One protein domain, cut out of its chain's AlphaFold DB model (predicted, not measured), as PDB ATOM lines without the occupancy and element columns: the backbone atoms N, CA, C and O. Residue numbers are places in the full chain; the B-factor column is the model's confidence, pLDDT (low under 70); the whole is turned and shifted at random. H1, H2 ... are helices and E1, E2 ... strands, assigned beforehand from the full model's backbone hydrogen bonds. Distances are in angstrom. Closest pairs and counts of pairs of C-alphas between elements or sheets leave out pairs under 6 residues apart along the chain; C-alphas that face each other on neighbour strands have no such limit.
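What this domain is: This is residues 4 to 79 of the 97 residues of an uncharacterized protein of Prevotella denticola (strain F0289) (UniProt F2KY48). Look for a two-stranded hairpin, E1 and E2, at one end of a small body of crossed helices; its tip, residues 40 to 45, sticks out. In the body H4 is in the middle with H2 and H5 on opposite sides of it, H1 bridges H2 and H5, and the end of H5, residues 74 to 78, sticks out at the other end from the hairpin. The printed part has 76 residues, with five named helices and two named strands in the order H1, H2, H3, E1, E2, H4, H5; the sheet, E1 - E2, is antiparallel and the class is mostly helix. The whole is compact, with a radius of gyration of the C-alphas of 13.0 A, yet elongated, spanning 42 by 24 by 21 A.

How they stand to each other: Start at the hairpin of E1, residues 36 to 41, and E2, residues 44 to 49, antiparallel at 153 degrees. Across it find N 37 and O 48 at 2.9 A and N 46 and O 39 at 2.8 A, within hydrogen-bond range. H1, residues 4 to 10, is near E2, with 5 pairs of C-alphas within 10 A. Go on to the hub H4, residues 51 to 60, which touches three helices. H3, residues 32 to 35, only just touches it, with 3 pairs of C-alphas within 8 A, the closest those of Ala 35 and Met 53 at 6.0 A. H2, residues 14 to 26, touches H4 with residues 17 to 21 alone, about perpendicular at 75 degrees; the closest C-alphas are those of Gln 20 and Leu 57, 6.9 A apart. H5, residues 64 to 78, touches H4 at a steep tilt of 61 degrees, opposite ways, the closest C-alphas being those of Ser 58 and Ala 66 at 5.1 A. H2 and H5 are apart. Every O i to N i+4 pair is within hydrogen-bond range in H1, H2 and H5, and 5 of 6 in H4; H3 is too short for such a pair.

Where its parts are: Find C-alpha 36 at (-7.346, 15.357, 31.823), where E1 begins its 16.2 A; E2 runs back over 16.6 A. H1 begins at C-alpha 4, (-3.764, 25.788, 40.852). H2 is 18.2 A long and H4 14.3 A. H5, the longest helix, runs 20.7 A to C-alpha 78 at (15.052, 22.138, 18.509).

The domain as a whole: The two C-alphas farthest apart are those of Glu 42 and Glu 79, 43.8 A. The printed part has no cut, and its links between elements are tight. No printed residue is under 70 in pLDDT, and the mean of the printed part is 95.9.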
ATOM      1  N   CYS A   4      -4.509  24.988  39.878       96.69
ATOM      2  CA  CYS A   4      -3.764  25.788  40.852       96.69
ATOM      3  C   CYS A   4      -2.260  25.528  40.750       96.69
ATOM      4  O   CYS A   4      -1.503  26.472  40.580       96.69
ATOM      5  N   GLU A   5      -1.837  24.261  40.711       98.00
ATOM      6  CA  GLU A   5      -0.419  23.908  40.536       98.00
ATOM      7  C   GLU A   5       0.152  24.471  39.222       98.00
ATOM      8  O   GLU A   5       1.300  24.909  39.160       98.00
ATOM      9  N   ILE A   6      -0.647  24.484  38.148       98.38
ATOM     10  CA  ILE A   6      -0.255  25.083  36.864       98.38
ATOM     11  C   ILE A   6      -0.158  26.609  36.974       98.38
ATOM     12  O   ILE A   6       0.725  27.222  36.375       98.38
ATOM     13  N   ALA A   7      -1.065  27.233  37.724       98.38
ATOM     14  CA  ALA A   7      -1.030  28.666  37.976       98.38
ATOM     15  C   ALA A   7       0.239  29.063  38.739       98.38
ATOM     16  O   ALA A   7       0.915  30.001  38.318       98.38
ATOM     17  N   ASP A   8       0.611  28.290  39.758       98.44
ATOM     18  CA  ASP A   8       1.851  28.475  40.514       98.44
ATOM     19  C   ASP A   8       3.081  28.296  39.612       98.44
ATOM     20  O   ASP A   8       3.957  29.164  39.580       98.44
ATOM     21  N   LEU A   9       3.106  27.241  38.784       97.94
ATOM     22  CA  LEU A   9       4.165  27.012  37.791       97.94
ATOM     23  C   LEU A   9       4.328  28.199  36.830       97.94
ATOM     24  O   LEU A   9       5.446  28.556  36.454       97.94
ATOM     25  N   PHE A  10       3.224  28.811  36.402       98.25
ATOM     26  CA  PHE A  10       3.246  29.939  35.473       98.25
ATOM     27  C   PHE A  10       3.328  31.302  36.151       98.25
ATOM     28  O   PHE A  10       3.407  32.295  35.430       98.25
ATOM     29  N   GLY A  11       3.315  31.399  37.481       97.88
ATOM     30  CA  GLY A  11       3.170  32.687  38.164       97.88
ATOM     31  C   GLY A  11       1.935  33.459  37.678       97.88
ATOM     32  O   GLY A  11       2.014  34.655  37.403       97.88
ATOM     33  N   ALA A  12       0.818  32.756  37.475       97.56
ATOM     34  CA  ALA A  12      -0.434  33.285  36.946       97.56
ATOM     35  C   ALA A  12      -1.582  33.088  37.945       97.56
ATOM     36  O   ALA A  12      -1.480  32.326  38.897       97.56
ATOM     37  N   PHE A  13      -2.720  33.736  37.699       97.69
ATOM     38  CA  PHE A  13      -3.940  33.464  38.460       97.69
ATOM     39  C   PHE A  13      -4.614  32.177  37.969       97.69
ATOM     40  O   PHE A  13      -4.824  32.003  36.763       97.69
ATOM     41  N   SER A  14      -5.053  31.323  38.895       97.00
ATOM     42  CA  SER A  14      -5.774  30.077  38.583       97.00
ATOM     43  C   SER A  14      -7.041  30.312  37.755       97.00
ATOM     44  O   SER A  14      -7.352  29.529  36.859       97.00
ATOM     45  N   GLY A  15      -7.725  31.446  37.952       97.75
ATOM     46  CA  GLY A  15      -8.850  31.866  37.111       97.75
ATOM     47  C   GLY A  15      -8.469  32.062  35.637       97.75
ATOM     48  O   GLY A  15      -9.197  31.623  34.745       97.75
ATOM     49  N   LYS A  16      -7.294  32.649  35.359       97.00
ATOM     50  CA  LYS A  16      -6.782  32.819  33.988       97.00
ATOM     51  C   LYS A  16      -6.418  31.470  33.371       97.00
ATOM     52  O   LYS A  16      -6.749  31.242  32.210       97.00
ATOM     53  N   VAL A  17      -5.785  30.584  34.140       98.31
ATOM     54  CA  VAL A  17      -5.448  29.220  33.705       98.31
ATOM     55  C   VAL A  17      -6.714  28.439  33.350       98.31
ATOM     56  O   VAL A  17      -6.822  27.931  32.238       98.31
ATOM     57  N   ASN A  18      -7.720  28.439  34.228       97.62
ATOM     58  CA  ASN A  18      -9.005  27.782  33.978       97.62
ATOM     59  C   ASN A  18      -9.717  28.319  32.729       97.62
ATOM     60  O   ASN A  18     -10.288  27.542  31.966       97.62
ATOM     61  N   ALA A  19      -9.672  29.633  32.488       98.12
ATOM     62  CA  ALA A  19     -10.240  30.211  31.274       98.12
ATOM     63  C   ALA A  19      -9.545  29.688  30.004       98.12
ATOM     64  O   ALA A  19     -10.215  29.404  29.013       98.12
ATOM     65  N   GLN A  20      -8.218  29.524  30.033       98.12
ATOM     66  CA  GLN A  20      -7.465  28.991  28.895       98.12
ATOM     67  C   GLN A  20      -7.664  27.483  28.704       98.12
ATOM     68  O   GLN A  20      -7.777  27.049  27.562       98.12
ATOM     69  N   ILE A  21      -7.783  26.699  29.780       97.81
ATOM     70  CA  ILE A  21      -8.132  25.268  29.713       97.81
ATOM     71  C   ILE A  21      -9.480  25.088  29.008       97.81
ATOM     72  O   ILE A  21      -9.589  24.335  28.044       97.81
ATOM     73  N   LYS A  22     -10.502  25.841  29.438       97.12
ATOM     74  CA  LYS A  22     -11.832  25.809  28.811       97.12
ATOM     75  C   LYS A  22     -11.785  26.211  27.337       97.12
ATOM     76  O   LYS A  22     -12.483  25.609  26.531       97.12
ATOM     77  N   ALA A  23     -10.977  27.214  26.986       97.88
ATOM     78  CA  ALA A  23     -10.799  27.630  25.597       97.88
ATOM     79  C   ALA A  23     -10.153  26.523  24.749       97.88
ATOM     80  O   ALA A  23     -10.655  26.218  23.678       97.88
ATOM     81  N   ILE A  24      -9.104  25.873  25.260       97.50
ATOM     82  CA  ILE A  24      -8.424  24.753  24.595       97.50
ATOM     83  C   ILE A  24      -9.394  23.612  24.267       97.50
ATOM     84  O   ILE A  24      -9.413  23.147  23.128       97.50
ATOM     85  N   PHE A  25     -10.214  23.192  25.235       97.00
ATOM     86  CA  PHE A  25     -11.202  22.136  25.006       97.00
ATOM     87  C   PHE A  25     -12.316  22.587  24.063       97.00
ATOM     88  O   PHE A  25     -12.683  21.859  23.145       97.00
ATOM     89  N   LYS A  26     -12.805  23.824  24.212       96.94
ATOM     90  CA  LYS A  26     -13.814  24.399  23.311       96.94
ATOM     91  C   LYS A  26     -13.332  24.469  21.859       96.94
ATOM     92  O   LYS A  26     -14.131  24.312  20.943       96.94
ATOM     93  N   GLU A  27     -12.049  24.732  21.652       96.75
ATOM     94  CA  GLU A  27     -11.423  24.777  20.329       96.75
ATOM     95  C   GLU A  27     -11.091  23.381  19.775       96.75
ATOM     96  O   GLU A  27     -10.652  23.276  18.634       96.75
ATOM     97  N   GLY A  28     -11.293  22.312  20.554       95.38
ATOM     98  CA  GLY A  28     -11.013  20.938  20.133       95.38
ATOM     99  C   GLY A  28      -9.524  20.635  19.955       95.38
ATOM    100  O   GLY A  28      -9.175  19.688  19.258       95.38
ATOM    101  N   LEU A  29      -8.635  21.432  20.561       95.19
ATOM    102  CA  LEU A  29      -7.184  21.251  20.423       95.19
ATOM    103  C   LEU A  29      -6.649  20.065  21.230       95.19
ATOM    104  O   LEU A  29      -5.569  19.562  20.935       95.19
ATOM    105  N   LEU A  30      -7.385  19.647  22.259       95.94
ATOM    106  CA  LEU A  30      -7.147  18.423  23.017       95.94
ATOM    107  C   LEU A  30      -8.474  17.751  23.325       95.94
ATOM    108  O   LEU A  30      -9.487  18.426  23.509       95.94
ATOM    109  N   MET A  31      -8.434  16.428  23.436       92.38
ATOM    110  CA  MET A  31      -9.547  15.639  23.943       92.38
ATOM    111  C   MET A  31      -9.484  15.562  25.464       92.38
ATOM    112  O   MET A  31      -8.445  15.224  26.034       92.38
ATOM    113  N   ASP A  32     -10.604  15.856  26.123       88.62
ATOM    114  CA  ASP A  32     -10.732  15.839  27.584       88.62
ATOM    115  C   ASP A  32     -10.242  14.516  28.183       88.62
ATOM    116  O   ASP A  32      -9.527  14.517  29.181       88.62
ATOM    117  N   THR A  33     -10.564  13.392  27.536       89.56
ATOM    118  CA  THR A  33     -10.198  12.037  27.978       89.56
ATOM    119  C   THR A  33      -8.702  11.744  27.915       89.56
ATOM    120  O   THR A  33      -8.232  10.847  28.609       89.56
ATOM    121  N   GLU A  34      -7.956  12.470  27.086       90.50
ATOM    122  CA  GLU A  34      -6.511  12.287  26.913       90.50
ATOM    123  C   GLU A  34      -5.724  13.291  27.757       90.50
ATOM    124  O   GLU A  34      -4.711  12.957  28.369       90.50
ATOM    125  N   ALA A  35      -6.208  14.532  27.824       93.88
ATOM    126  CA  ALA A  35      -5.493  15.634  28.452       93.88
ATOM    127  C   ALA A  35      -5.822  15.835  29.937       93.88
ATOM    128  O   ALA A  35      -5.123  16.603  30.611       93.88
ATOM    129  N   MET A  36      -6.877  15.196  30.451       96.06
ATOM    130  CA  MET A  36      -7.346  15.357  31.823       96.06
ATOM    131  C   MET A  36      -7.739  14.020  32.456       96.06
ATOM    132  O   MET A  36      -8.349  13.156  31.838       96.06
ATOM    133  N   ARG A  37      -7.454  13.888  33.751       95.50
ATOM    134  CA  ARG A  37      -8.008  12.841  34.613       95.50
ATOM    135  C   ARG A  37      -8.633  13.455  35.853       95.50
ATOM    136  O   ARG A  37      -8.106  14.419  36.408       95.50
ATOM    137  N   THR A  38      -9.710  12.850  36.327       95.94
ATOM    138  CA  THR A  38     -10.321  13.208  37.607       95.94
ATOM    139  C   THR A  38      -9.824  12.241  38.671       95.94
ATOM    140  O   THR A  38      -9.862  11.028  38.476       95.94
ATOM    141  N   ILE A  39      -9.332  12.768  39.788       94.25
ATOM    142  CA  ILE A  39      -8.998  11.975  40.974       94.25
ATOM    143  C   ILE A  39      -9.996  12.309  42.072       94.25
ATOM    144  O   ILE A  39     -10.271  13.481  42.326       94.25
ATOM    145  N   GLN A  40     -10.526  11.272  42.710       95.38
ATOM    146  CA  GLN A  40     -11.364  11.391  43.892       95.38
ATOM    147  C   GLN A  40     -10.507  11.199  45.146       95.38
ATOM    148  O   GLN A  40      -9.724  10.253  45.225       95.38
ATOM    149  N   SER A  41     -10.667  12.089  46.117       89.69
ATOM    150  CA  SER A  41     -10.125  11.968  47.468       89.69
ATOM    151  C   SER A  41     -11.229  12.201  48.500       89.69
ATOM    152  O   SER A  41     -12.362  12.549  48.157       89.69
ATOM    153  N   GLU A  42     -10.895  12.045  49.781       92.75
ATOM    154  CA  GLU A  42     -11.793  12.381  50.895       92.75
ATOM    155  C   GLU A  42     -12.236  13.854  50.870       92.75
ATOM    156  O   GLU A  42     -13.314  14.190  51.349       92.75
ATOM    157  N   GLN A  43     -11.427  14.734  50.270       89.38
ATOM    158  CA  GLN A  43     -11.713  16.164  50.129       89.38
ATOM    159  C   GLN A  43     -12.514  16.509  48.857       89.38
ATOM    160  O   GLN A  43     -12.815  17.681  48.631       89.38
ATOM    161  N   GLY A  44     -12.866  15.522  48.025       92.06
ATOM    162  CA  GLY A  44     -13.686  15.702  46.823       92.06
ATOM    163  C   GLY A  44     -12.984  15.301  45.524       92.06
ATOM    164  O   GLY A  44     -12.125  14.425  45.499       92.06
ATOM    165  N   PHE A  45     -13.380  15.927  44.412       93.69
ATOM    166  CA  PHE A  45     -12.831  15.641  43.085       93.69
ATOM    167  C   PHE A  45     -11.834  16.715  42.654       93.69
ATOM    168  O   PHE A  45     -12.128  17.907  42.705       93.69
ATOM    169  N   THR A  46     -10.673  16.285  42.167       93.12
ATOM    170  CA  THR A  46      -9.643  17.164  41.606       93.12
ATOM    171  C   THR A  46      -9.365  16.797  40.156       93.12
ATOM    172  O   THR A  46      -9.071  15.644  39.836       93.12
ATOM    173  N   TYR A  47      -9.410  17.797  39.278       95.50
ATOM    174  CA  TYR A  47      -8.986  17.658  37.888       95.50
ATOM    175  C   TYR A  47      -7.471  17.800  37.783       95.50
ATOM    176  O   TYR A  47      -6.905  18.799  38.234       95.50
ATOM    177  N   LEU A  48      -6.821  16.819  37.162       97.06
ATOM    178  CA  LEU A  48      -5.402  16.850  36.841       97.06
ATOM    179  C   LEU A  48      -5.207  16.854  35.334       97.06
ATOM    180  O   LEU A  48      -5.729  15.994  34.633       97.06
ATOM    181  N   TYR A  49      -4.380  17.777  34.870       98.00
ATOM    182  CA  TYR A  49      -4.034  17.941  33.471       98.00
ATOM    183  C   TYR A  49      -2.647  17.373  33.162       98.00
ATOM    184  O   TYR A  49      -1.728  17.484  33.989       98.00
ATOM    185  N   GLY A  50      -2.533  16.756  31.986       96.94
ATOM    186  CA  GLY A  50      -1.310  16.173  31.438       96.94
ATOM    187  C   GLY A  50      -0.327  17.203  30.871       96.94
ATOM    188  O   GLY A  50      -0.574  18.414  30.878       96.94
ATOM    189  N   MET A  51       0.805  16.707  30.367       95.56
ATOM    190  CA  MET A  51       1.885  17.545  29.833       95.56
ATOM    191  C   MET A  51       1.492  18.264  28.543       95.56
ATOM    192  O   MET A  51       1.994  19.353  28.282       95.56
ATOM    193  N   GLU A  52       0.568  17.708  27.769       95.94
ATOM    194  CA  GLU A  52       0.005  18.280  26.549       95.94
ATOM    195  C   GLU A  52      -0.727  19.590  26.864       95.94
ATOM    196  O   GLU A  52      -0.461  20.630  26.255       95.94
ATOM    197  N   MET A  53      -1.584  19.570  27.891       98.00
ATOM    198  CA  MET A  53      -2.293  20.756  28.371       98.00
ATOM    199  C   MET A  53      -1.314  21.789  28.938       98.00
ATOM    200  O   MET A  53      -1.390  22.965  28.587       98.00
ATOM    201  N   ILE A  54      -0.356  21.367  29.772       97.75
ATOM    202  CA  ILE A  54       0.668  22.263  30.339       97.75
ATOM    203  C   ILE A  54       1.486  22.919  29.218       97.75
ATOM    204  O   ILE A  54       1.715  24.129  29.234       97.75
ATOM    205  N   THR A  55       1.876  22.137  28.210       96.94
ATOM    206  CA  THR A  55       2.606  22.615  27.034       96.94
ATOM    207  C   THR A  55       1.784  23.655  26.297       96.94
ATOM    208  O   THR A  55       2.268  24.770  26.123       96.94
ATOM    209  N   MET A  56       0.531  23.371  25.935       97.12
ATOM    210  CA  MET A  56      -0.313  24.343  25.234       97.12
ATOM    211  C   MET A  56      -0.584  25.609  26.040       97.12
ATOM    212  O   MET A  56      -0.489  26.717  25.505       97.12
ATOM    213  N   LEU A  57      -0.870  25.483  27.334       98.06
ATOM    214  CA  LEU A  57      -1.062  26.643  28.196       98.06
ATOM    215  C   LEU A  57       0.205  27.490  28.293       98.06
ATOM    216  O   LEU A  57       0.103  28.719  28.334       98.06
ATOM    217  N   SER A  58       1.389  26.865  28.243       98.06
ATOM    218  CA  SER A  58       2.644  27.605  28.192       98.06
ATOM    219  C   SER A  58       2.658  28.575  27.019       98.06
ATOM    220  O   SER A  58       3.201  29.650  27.203       98.06
ATOM    221  N   PHE A  59       2.025  28.279  25.870       97.00
ATOM    222  CA  PHE A  59       1.898  29.170  24.701       97.00
ATOM    223  C   PHE A  59       0.785  30.222  24.822       97.00
ATOM    224  O   PHE A  59       0.880  31.266  24.181       97.00
ATOM    225  N   ARG A  60      -0.223  30.001  25.674       96.31
ATOM    226  CA  ARG A  60      -1.367  30.916  25.861       96.31
ATOM    227  C   ARG A  60      -1.215  31.896  27.023       96.31
ATOM    228  O   ARG A  60      -1.903  32.915  27.070       96.31
ATOM    229  N   VAL A  61      -0.330  31.606  27.973       96.56
ATOM    230  CA  VAL A  61      -0.091  32.443  29.157       96.56
ATOM    231  C   VAL A  61       1.147  33.319  28.946       96.56
ATOM    232  O   VAL A  61       2.241  32.831  28.670       96.56
ATOM    233  N   ALA A  62       0.983  34.638  29.071       96.12
ATOM    234  CA  ALA A  62       2.027  35.634  28.813       96.12
ATOM    235  C   ALA A  62       2.727  36.111  30.101       96.12
ATOM    236  O   ALA A  62       2.799  37.307  30.368       96.12
ATOM    237  N   THR A  63       3.239  35.178  30.908       98.31
ATOM    238  CA  THR A  63       4.029  35.477  32.118       98.31
ATOM    239  C   THR A  63       5.521  35.184  31.905       98.31
ATOM    240  O   THR A  63       5.873  34.392  31.019       98.31
ATOM    241  N   PRO A  64       6.433  35.780  32.699       98.50
ATOM    242  CA  PRO A  64       7.862  35.460  32.637       98.50
ATOM    243  C   PRO A  64       8.167  33.966  32.833       98.50
ATOM    244  O   PRO A  64       8.996  33.408  32.113       98.50
ATOM    245  N   GLN A  65       7.466  33.301  33.752       98.38
ATOM    246  CA  GLN A  65       7.633  31.883  34.068       98.38
ATOM    247  C   GLN A  65       7.173  31.004  32.898       98.38
ATOM    248  O   GLN A  65       7.934  30.152  32.434       98.38
ATOM    249  N   ALA A  66       5.993  31.278  32.327       98.06
ATOM    250  CA  ALA A  66       5.514  30.580  31.133       98.06
ATOM    251  C   ALA A  66       6.448  30.805  29.929       98.06
ATOM    252  O   ALA A  66       6.734  29.870  29.181       98.06
ATOM    253  N   LYS A  67       7.002  32.016  29.768       98.25
ATOM    254  CA  LYS A  67       8.011  32.321  28.736       98.25
ATOM    255  C   LYS A  67       9.292  31.504  28.922       98.25
ATOM    256  O   LYS A  67       9.916  31.118  27.934       98.25
ATOM    257  N   THR A  68       9.730  31.278  30.158       98.31
ATOM    258  CA  THR A  68      10.893  30.429  30.448       98.31
ATOM    259  C   THR A  68      10.608  28.975  30.103       98.31
ATOM    260  O   THR A  68      11.390  28.386  29.359       98.31
ATOM    261  N   LEU A  69       9.461  28.434  30.526       97.25
ATOM    262  CA  LEU A  69       9.069  27.068  30.179       97.25
ATOM    263  C   LEU A  69       8.986  26.872  28.663       97.25
ATOM    264  O   LEU A  69       9.579  25.946  28.123       97.25
ATOM    265  N   ARG A  70       8.302  27.767  27.950       96.56
ATOM    266  CA  ARG A  70       8.122  27.656  26.499       96.56
ATOM    267  C   ARG A  70       9.448  27.738  25.735       96.56
ATOM    268  O   ARG A  70       9.644  27.000  24.777       96.56
ATOM    269  N   ARG A  71      10.388  28.587  26.179       97.12
ATOM    270  CA  ARG A  71      11.761  28.623  25.635       97.12
ATOM    271  C   ARG A  71      12.502  27.316  25.884       97.12
ATOM    272  O   ARG A  71      13.172  26.838  24.978       97.12
ATOM    273  N   TRP A  72      12.368  26.743  27.079       96.62
ATOM    274  CA  TRP A  72      12.957  25.446  27.394       96.62
ATOM    275  C   TRP A  72      12.373  24.337  26.506       96.62
ATOM    276  O   TRP A  72      13.140  23.612  25.887       96.62
ATOM    277  N   ILE A  73      11.043  24.269  26.350       95.44
ATOM    278  CA  ILE A  73      10.364  23.302  25.468       95.44
ATOM    279  C   ILE A  73      10.879  23.432  24.031       95.44
ATOM    280  O   ILE A  73      11.307  22.444  23.441       95.44
ATOM    281  N   ILE A  74      10.895  24.651  23.478       95.62
ATOM    282  CA  ILE A  74      11.406  24.898  22.122       95.62
ATOM    283  C   ILE A  74      12.873  24.486  22.018       95.62
ATOM    284  O   ILE A  74      13.235  23.830  21.047       95.62
ATOM    285  N   GLY A  75      13.706  24.828  23.005       95.31
ATOM    286  CA  GLY A  75      15.114  24.440  23.041       95.31
ATOM    287  C   GLY A  75      15.290  22.925  22.974       95.31
ATOM    288  O   GLY A  75      15.976  22.440  22.083       95.31
ATOM    289  N   ARG A  76      14.585  22.181  23.834       92.00
ATOM    290  CA  ARG A  76      14.621  20.711  23.876       92.00
ATOM    291  C   ARG A  76      14.155  20.068  22.572       92.00
ATOM    292  O   ARG A  76      14.735  19.078  22.146       92.00
ATOM    293  N   LEU A  77      13.116  20.615  21.940       90.12
ATOM    294  CA  LEU A  77      12.589  20.098  20.672       90.12
ATOM    295  C   LEU A  77      13.432  20.516  19.458       90.12
ATOM    296  O   LEU A  77      13.412  19.835  18.437       90.12
ATOM    297  N   SER A  78      14.170  21.621  19.566       89.69
ATOM    298  CA  SER A  78      15.052  22.138  18.509       89.69
ATOM    299  C   SER A  78      16.483  21.611  18.614       89.69
ATOM    300  O   SER A  78      17.296  21.903  17.735       89.69
ATOM    301  N   GLU A  79      16.817  20.853  19.666       85.19
ATOM    302  CA  GLU A  79      18.096  20.155  19.788       85.19
ATOM    303  C   GLU A  79      18.271  19.225  18.579       85.19
ATOM    304  O   GLU A  79      17.674  18.150  18.480       85.19
TER     305      GLU A  79